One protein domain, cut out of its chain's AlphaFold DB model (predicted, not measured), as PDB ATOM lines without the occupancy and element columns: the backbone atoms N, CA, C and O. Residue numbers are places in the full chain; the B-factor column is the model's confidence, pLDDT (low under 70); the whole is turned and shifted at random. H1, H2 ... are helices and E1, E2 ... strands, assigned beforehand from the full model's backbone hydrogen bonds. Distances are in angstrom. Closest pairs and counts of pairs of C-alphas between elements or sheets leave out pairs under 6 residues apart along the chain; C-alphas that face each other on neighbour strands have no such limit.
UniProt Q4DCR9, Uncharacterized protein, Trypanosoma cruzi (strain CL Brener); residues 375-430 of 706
ATOM      1  N   ALA A 375     210.325 143.499 157.288       58.69
ATOM      2  CA  ALA A 375     211.189 143.664 156.123       58.69
ATOM      3  C   ALA A 375     211.794 145.082 156.059       58.69
ATOM      4  O   ALA A 375     211.181 146.077 156.456       58.69
ATOM      5  N   LEU A 376     213.030 145.169 155.563       63.93
ATOM      6  CA  LEU A 376     213.700 146.427 155.218       63.93
ATOM      7  C   LEU A 376     212.962 147.170 154.090       63.93
ATOM      8  O   LEU A 376     212.217 146.541 153.340       63.93
ATOM      9  N   PRO A 377     213.222 148.480 153.895       64.25
ATOM     10  CA  PRO A 377     212.765 149.186 152.706       64.25
ATOM     11  C   PRO A 377     213.232 148.445 151.455       64.25
ATOM     12  O   PRO A 377     214.432 148.266 151.236       64.25
ATOM     13  N   THR A 378     212.275 148.009 150.645       67.85
ATOM     14  CA  THR A 378     212.539 147.466 149.320       67.85
ATOM     15  C   THR A 378     212.661 148.608 148.316       67.85
ATOM     16  O   THR A 378     211.962 149.620 148.413       67.85
ATOM     17  N   VAL A 379     213.571 148.468 147.353       71.38
ATOM     18  CA  VAL A 379     213.730 149.419 146.243       71.38
ATOM     19  C   VAL A 379     213.161 148.775 144.988       71.38
ATOM     20  O   VAL A 379     213.450 147.617 144.702       71.38
ATOM     21  N   VAL A 380     212.353 149.517 144.232       69.87
ATOM     22  CA  VAL A 380     211.862 149.054 142.926       69.87
ATOM     23  C   VAL A 380     212.995 149.167 141.905       69.87
ATOM     24  O   VAL A 380     213.513 150.263 141.687       69.87
ATOM     25  N   LYS A 381     213.358 148.053 141.268       63.84
ATOM     26  CA  LYS A 381     214.304 147.971 140.147       63.84
ATOM     27  C   LYS A 381     213.713 147.107 139.049       63.84
ATOM     28  O   LYS A 381     213.181 146.046 139.347       63.84
ATOM     29  N   ASP A 382     213.761 147.576 137.806       64.88
ATOM     30  CA  ASP A 382     213.227 146.860 136.635       64.88
ATOM     31  C   ASP A 382     211.794 146.323 136.840       64.88
ATOM     32  O   ASP A 382     211.428 145.247 136.383       64.88
ATOM     33  N   GLY A 383     210.970 147.076 137.581       68.98
ATOM     34  CA  GLY A 383     209.591 146.702 137.906       68.98
ATOM     35  C   GLY A 383     209.424 145.685 139.044       68.98
ATOM     36  O   GLY A 383     208.291 145.417 139.423       68.98
ATOM     37  N   VAL A 384     210.499 145.167 139.639       71.87
ATOM     38  CA  VAL A 384     210.472 144.209 140.759       71.87
ATOM     39  C   VAL A 384     210.973 144.885 142.040       71.87
ATOM     40  O   VAL A 384     211.913 145.683 142.004       71.87
ATOM     41  N   ARG A 385     210.365 144.606 143.203       69.05
ATOM     42  CA  ARG A 385     210.931 145.057 144.484       69.05
ATOM     43  C   ARG A 385     212.091 144.152 144.863       69.05
ATOM     44  O   ARG A 385     211.908 142.956 145.065       69.05
ATOM     45  N   VAL A 386     213.264 144.757 144.983       74.26
ATOM     46  CA  VAL A 386     214.506 144.100 145.382       74.26
ATOM     47  C   VAL A 386     214.802 144.460 146.837       74.26
ATOM     48  O   VAL A 386     214.633 145.613 147.261       74.26
ATOM     49  N   SER A 387     215.202 143.463 147.623       75.88
ATOM     50  CA  SER A 387     215.547 143.644 149.033       75.88
ATOM     51  C   SER A 387     216.891 144.361 149.196       75.88
ATOM     52  O   SER A 387     217.727 144.367 148.296       75.88
ATOM     53  N   PHE A 388     217.140 144.949 150.371       77.46
ATOM     54  CA  PHE A 388     218.400 145.658 150.645       77.46
ATOM     55  C   PHE A 388     219.652 144.798 150.379       77.46
ATOM     56  O   PHE A 388     220.650 145.309 149.875       77.46
ATOM     57  N   ASN A 389     219.595 143.498 150.685       77.63
ATOM     58  CA  ASN A 389     220.728 142.577 150.552       77.63
ATOM     59  C   ASN A 389     221.036 142.200 149.094       77.63
ATOM     60  O   ASN A 389     222.176 141.869 148.787       77.63
ATOM     61  N   GLU A 390     220.042 142.263 148.208       79.03
ATOM     62  CA  GLU A 390     220.175 141.947 146.778       79.03
ATOM     63  C   GLU A 390     220.612 143.166 145.942       79.03
ATOM     64  O   GLU A 390     220.931 143.035 144.761       79.03
ATOM     65  N   LEU A 391     220.636 144.364 146.540       80.40
ATOM     66  CA  LEU A 391     221.150 145.571 145.892       80.40
ATOM     67  C   LEU A 391     222.668 145.503 145.709       80.40
ATOM     68  O   LEU A 391     223.393 144.998 146.566       80.40
ATOM     69  N   ASN A 392     223.162 146.111 144.629       85.48
ATOM     70  CA  ASN A 392     224.599 146.235 144.420       85.48
ATOM     71  C   ASN A 392     225.214 147.146 145.504       85.48
ATOM     72  O   ASN A 392     224.565 148.070 146.002       85.48
ATOM     73  N   GLY A 393     226.483 146.933 145.861       83.41
ATOM     74  CA  GLY A 393     227.134 147.651 146.966       83.41
ATOM     75  C   GLY A 393     227.140 149.179 146.801       83.41
ATOM     76  O   GLY A 393     227.082 149.918 147.785       83.41
ATOM     77  N   GLU A 394     227.153 149.681 145.566       86.27
ATOM     78  CA  GLU A 394     227.032 151.115 145.270       86.27
ATOM     79  C   GLU A 394     225.627 151.657 145.554       86.27
ATOM     80  O   GLU A 394     225.458 152.725 146.148       86.27
ATOM     81  N   GLU A 395     224.604 150.892 145.196       84.93
ATOM     82  CA  GLU A 395     223.202 151.259 145.382       84.93
ATOM     83  C   GLU A 395     222.798 151.177 146.846       84.93
ATOM     84  O   GLU A 395     222.076 152.047 147.331       84.93
ATOM     85  N   GLN A 396     223.333 150.200 147.580       84.94
ATOM     86  CA  GLN A 396     223.223 150.140 149.034       84.94
ATOM     87  C   GLN A 396     223.784 151.414 149.671       84.94
ATOM     88  O   GLN A 396     223.133 152.011 150.527       84.94
ATOM     89  N   ARG A 397     224.957 151.895 149.231       87.12
ATOM     90  CA  ARG A 397     225.542 153.155 149.732       87.12
ATOM     91  C   ARG A 397     224.666 154.361 149.401       87.12
ATOM     92  O   ARG A 397     224.466 155.218 150.265       87.12
ATOM     93  N   LEU A 398     224.124 154.431 148.184       88.89
ATOM     94  CA  LEU A 398     223.195 155.491 147.782       88.89
ATOM     95  C   LEU A 398     221.910 155.461 148.617       88.89
ATOM     96  O   LEU A 398     221.458 156.511 149.074       88.89
ATOM     97  N   LEU A 399     221.351 154.279 148.865       85.59
ATOM     98  CA  LEU A 399     220.163 154.098 149.691       85.59
ATOM     99  C   LEU A 399     220.433 154.472 151.152       85.59
ATOM    100  O   LEU A 399     219.653 155.219 151.734       85.59
ATOM    101  N   ILE A 400     221.570 154.063 151.720       87.55
ATOM    102  CA  ILE A 400     222.013 154.489 153.057       87.55
ATOM    103  C   ILE A 400     222.107 156.018 153.128       87.55
ATOM    104  O   ILE A 400     221.639 156.624 154.093       87.55
ATOM    105  N   LYS A 401     222.687 156.664 152.108       89.06
ATOM    106  CA  LYS A 401     222.799 158.128 152.048       89.06
ATOM    107  C   LYS A 401     221.422 158.796 151.983       89.06
ATOM    108  O   LYS A 401     221.199 159.758 152.715       89.06
ATOM    109  N   LYS A 402     220.495 158.267 151.176       87.45
ATOM    110  CA  LYS A 402     219.099 158.739 151.102       87.45
ATOM    111  C   LYS A 402     218.368 158.577 152.438       87.45
ATOM    112  O   LYS A 402     217.742 159.525 152.897       87.45
ATOM    113  N   LEU A 403     218.507 157.431 153.106       85.91
ATOM    114  CA  LEU A 403     217.891 157.177 154.414       85.91
ATOM    115  C   LEU A 403     218.427 158.120 155.501       85.91
ATOM    116  O   LEU A 403     217.656 158.599 156.329       85.91
ATOM    117  N   ARG A 404     219.724 158.455 155.472       87.23
ATOM    118  CA  ARG A 404     220.309 159.477 156.360       87.23
ATOM    119  C   ARG A 404     219.766 160.876 156.071       87.23
ATOM    120  O   ARG A 404     219.408 161.585 157.004       87.23
ATOM    121  N   GLN A 405     219.646 161.256 154.796       87.83
ATOM    122  CA  GLN A 405     219.039 162.536 154.401       87.83
ATOM    123  C   GLN A 405     217.573 162.651 154.845       87.83
ATOM    124  O   GLN A 405     217.131 163.732 155.210       87.83
ATOM    125  N   GLN A 406     216.829 161.542 154.852       85.88
ATOM    126  CA  GLN A 406     215.435 161.487 155.307       85.88
ATOM    127  C   GLN A 406     215.282 161.302 156.828       85.88
ATOM    128  O   GLN A 406     214.162 161.125 157.305       85.88
ATOM    129  N   HIS A 407     216.376 161.317 157.599       78.44
ATOM    130  CA  HIS A 407     216.382 161.049 159.045       78.44
ATOM    131  C   HIS A 407     215.778 159.685 159.446       78.44
ATOM    132  O   HIS A 407     215.299 159.507 160.565       78.44
ATOM    133  N   GLN A 408     215.851 158.684 158.563       80.49
ATOM    134  CA  GLN A 408     215.416 157.303 158.812       80.49
ATOM    135  C   GLN A 408     216.574 156.407 159.285       80.49
ATOM    136  O   GLN A 408     216.701 155.241 158.912       80.49
ATOM    137  N   GLU A 409     217.447 156.946 160.136       77.67
ATOM    138  CA  GLU A 409     218.632 156.237 160.641       77.67
ATOM    139  C   GLU A 409     218.273 155.040 161.530       77.67
ATOM    140  O   GLU A 409     219.036 154.080 161.611       77.67
ATOM    141  N   TYR A 410     217.090 155.057 162.148       80.37
ATOM    142  CA  TYR A 410     216.586 153.953 162.966       80.37
ATOM    143  C   TYR A 410     216.408 152.657 162.158       80.37
ATOM    144  O   TYR A 410     216.643 151.572 162.688       80.37
ATOM    145  N   VAL A 411     216.054 152.760 160.870       80.17
ATOM    146  CA  VAL A 411     215.928 151.610 159.960       80.17
ATOM    147  C   VAL A 411     217.295 150.958 159.750       80.17
ATOM    148  O   VAL A 411     217.437 149.741 159.855       80.17
ATOM    149  N   LEU A 412     218.324 151.782 159.531       79.76
ATOM    150  CA  LEU A 412     219.707 151.332 159.378       79.76
ATOM    151  C   LEU A 412     220.269 150.763 160.685       79.76
ATOM    152  O   LEU A 412     220.936 149.733 160.669       79.76
ATOM    153  N   ALA A 413     219.999 151.408 161.823       81.80
ATOM    154  CA  ALA A 413     220.444 150.938 163.133       81.80
ATOM    155  C   ALA A 413     219.865 149.555 163.462       81.80
ATOM    156  O   ALA A 413     220.594 148.688 163.944       81.80
ATOM    157  N   ARG A 414     218.582 149.334 163.144       79.49
ATOM    158  CA  ARG A 414     217.935 148.025 163.267       79.49
ATOM    159  C   ARG A 414     218.603 146.991 162.364       79.49
ATOM    160  O   ARG A 414     218.975 145.938 162.859       79.49
ATOM    161  N   TYR A 415     218.851 147.316 161.097       78.43
ATOM    162  CA  TYR A 415     219.559 146.416 160.185       78.43
ATOM    163  C   TYR A 415     220.940 146.019 160.692       78.43
ATOM    164  O   TYR A 415     221.240 144.836 160.773       78.43
ATOM    165  N   PHE A 416     221.779 146.983 161.079       81.20
ATOM    166  CA  PHE A 416     223.118 146.673 161.579       81.20
ATOM    167  C   PHE A 416     223.091 145.875 162.882       81.20
ATOM    168  O   PHE A 416     224.029 145.121 163.142       81.20
ATOM    169  N   ARG A 417     222.046 146.028 163.703       80.72
ATOM    170  CA  ARG A 417     221.831 145.181 164.875       80.72
ATOM    171  C   ARG A 417     221.467 143.760 164.455       80.72
ATOM    172  O   ARG A 417     222.147 142.841 164.885       80.72
ATOM    173  N   ASP A 418     220.471 143.591 163.593       77.40
ATOM    174  CA  ASP A 418     220.006 142.276 163.141       77.40
ATOM    175  C   ASP A 418     221.122 141.541 162.345       77.40
ATOM    176  O   ASP A 418     221.300 140.329 162.459       77.40
ATOM    177  N   GLU A 419     221.956 142.276 161.600       76.75
ATOM    178  CA  GLU A 419     223.156 141.769 160.917       76.75
ATOM    179  C   GLU A 419     224.257 141.369 161.909       76.75
ATOM    180  O   GLU A 419     224.927 140.351 161.731       76.75
ATOM    181  N   ARG A 420     224.452 142.156 162.977       77.18
ATOM    182  CA  ARG A 420     225.378 141.817 164.063       77.18
ATOM    183  C   ARG A 420     224.909 140.570 164.802       77.18
ATOM    184  O   ARG A 420     225.728 139.698 165.036       77.18
ATOM    185  N   GLU A 421     223.622 140.455 165.114       77.46
ATOM    186  CA  GLU A 421     223.039 139.270 165.753       77.46
ATOM    187  C   GLU A 421     223.208 138.025 164.870       77.46
ATOM    188  O   GLU A 421     223.659 136.989 165.365       77.46
ATOM    189  N   ARG A 422     222.993 138.148 163.548       74.59
ATOM    190  CA  ARG A 422     223.312 137.083 162.580       74.59
ATOM    191  C   ARG A 422     224.796 136.699 162.594       74.59
ATOM    192  O   ARG A 422     225.101 135.508 162.597       74.59
ATOM    193  N   ARG A 423     225.723 137.666 162.636       74.90
ATOM    194  CA  ARG A 423     227.180 137.408 162.714       74.90
ATOM    195  C   ARG A 423     227.628 136.822 164.048       74.90
ATOM    196  O   ARG A 423     228.526 135.993 164.069       74.90
ATOM    197  N   GLU A 424     227.008 137.239 165.145       78.91
ATOM    198  CA  GLU A 424     227.253 136.711 166.492       78.91
ATOM    199  C   GLU A 424     226.755 135.265 166.649       78.91
ATOM    200  O   GLU A 424     226.873 134.695 167.730       78.91
ATOM    201  N   GLY A 425     226.170 134.662 165.606       64.55
ATOM    202  CA  GLY A 425     225.620 133.312 165.685       64.55
ATOM    203  C   GLY A 425     224.412 133.219 166.615       64.55
ATOM    204  O   GLY A 425     223.912 132.121 166.857       64.55
ATOM    205  N   LYS A 426     223.879 134.359 167.084       57.64
ATOM    206  CA  LYS A 426     222.528 134.449 167.631       57.64
ATOM    207  C   LYS A 426     221.591 134.360 166.443       57.64
ATOM    208  O   LYS A 426     220.991 135.343 166.019       57.64
ATOM    209  N   GLN A 427     221.493 133.166 165.862       46.93
ATOM    210  CA  GLN A 427     220.361 132.865 165.017       46.93
ATOM    211  C   GLN A 427     219.142 133.226 165.846       46.93
ATOM    212  O   GLN A 427     218.920 132.676 166.927       46.93
ATOM    213  N   GLN A 428     218.383 134.191 165.348       48.74
ATOM    214  CA  GLN A 428     217.032 134.431 165.786       48.74
ATOM    215  C   GLN A 428     216.247 133.196 165.343       48.74
ATOM    216  O   GLN A 428     215.502 133.223 164.368       48.74
ATOM    217  N   ARG A 429     216.452 132.069 166.045       50.93
ATOM    218  CA  ARG A 429     215.393 131.084 166.196       50.93
ATOM    219  C   ARG A 429     214.181 131.928 166.535       50.93
ATOM    220  O   ARG A 429     214.278 132.817 167.387       50.93
ATOM    221  N   GLN A 430     213.086 131.722 165.813       50.45
ATOM    222  CA  GLN A 430     211.795 132.164 166.309       50.45
ATOM    223  C   GLN A 430     211.733 131.630 167.738       50.45
ATOM    224  O   GLN A 430     211.658 130.418 167.925       50.45
TER     225      GLN A 430
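This is residues 375 to 430 of the 706 residues of an uncharacterized protein of Trypanosoma cruzi (strain CL Brener) (UniProt Q4DCR9). Two helices, H1 and H2, meet near their ends as an open V, with the corner at residues 406 to 408, and a small two-stranded hairpin, E1 and E2, lies off to one side of H1, joined to its start by residues 387 to 392. The last part of H2 and the residues just after it, 419 to 425, stick out as a free arm. The printed part has 56 residues with two named strands and two named helices, in the order E1, E2, H1, H2; the sheet E1 - E2 is antiparallel and the class is mostly helix. The whole is only just loose, close to compact, with a radius of gyration of the C-alphas of 12.5 A, and the C-alphas span 33 by 25 by 19 A.

Start at Ala 375 and go on to C-alpha 379 at (213.730, 149.419, 146.243), where strand E1, residues 379 to 381, begins. After residues 382 and 383 comes strand E2, residues 384 to 386. Find C-alpha 393 at (227.134, 147.651, 146.966); from there helix H1, residues 393 to 405, runs 18.5 A to C-alpha 405. Helix H2, residues 409 to 423, is the longest helix, 20.8 A from first to last C-alpha, and ends at C-alpha 423 at (227.180, 137.408, 162.714).

Look first at E1 and E2, antiparallel neighbours in a hairpin, with 132 degrees between their directions. The C-alphas of 380 and 385 face each other at 4.4 A. N 379 and O 386, 3.0 A apart, and N 384 and O 381, 2.8 A apart, are within hydrogen-bond range. E1 is apart from H1, and both strands are apart from H2. Now go to the two helices: H1 and H2 only just touch, with 3 pairs of C-alphas within 8 A, through residues 400 to 403 of H1 and 409 to 412 of H2 alone. Their closest C-alphas are those of Leu 403 and Glu 409, 6.3 A apart. They run opposite ways at a steep tilt of 42 degrees, a helical hairpin. In H1 and H2 every O i to N i+4 pair is within hydrogen-bond range.

The two C-alphas farthest apart are those of Gly 383 and Glu 424, at 35.1 A. The printed part has no cut. The links E1 to E2 and H1 to H2 are tight, E2 to H1 is short, and no link is long. Residues 419 to 425, of which 419 to 423 belong to H2, stand free. The mean pLDDT of the printed part is 75.6; look for values under 70 at residues 375 to 378, 380 to 383, 385 and 425 to 430.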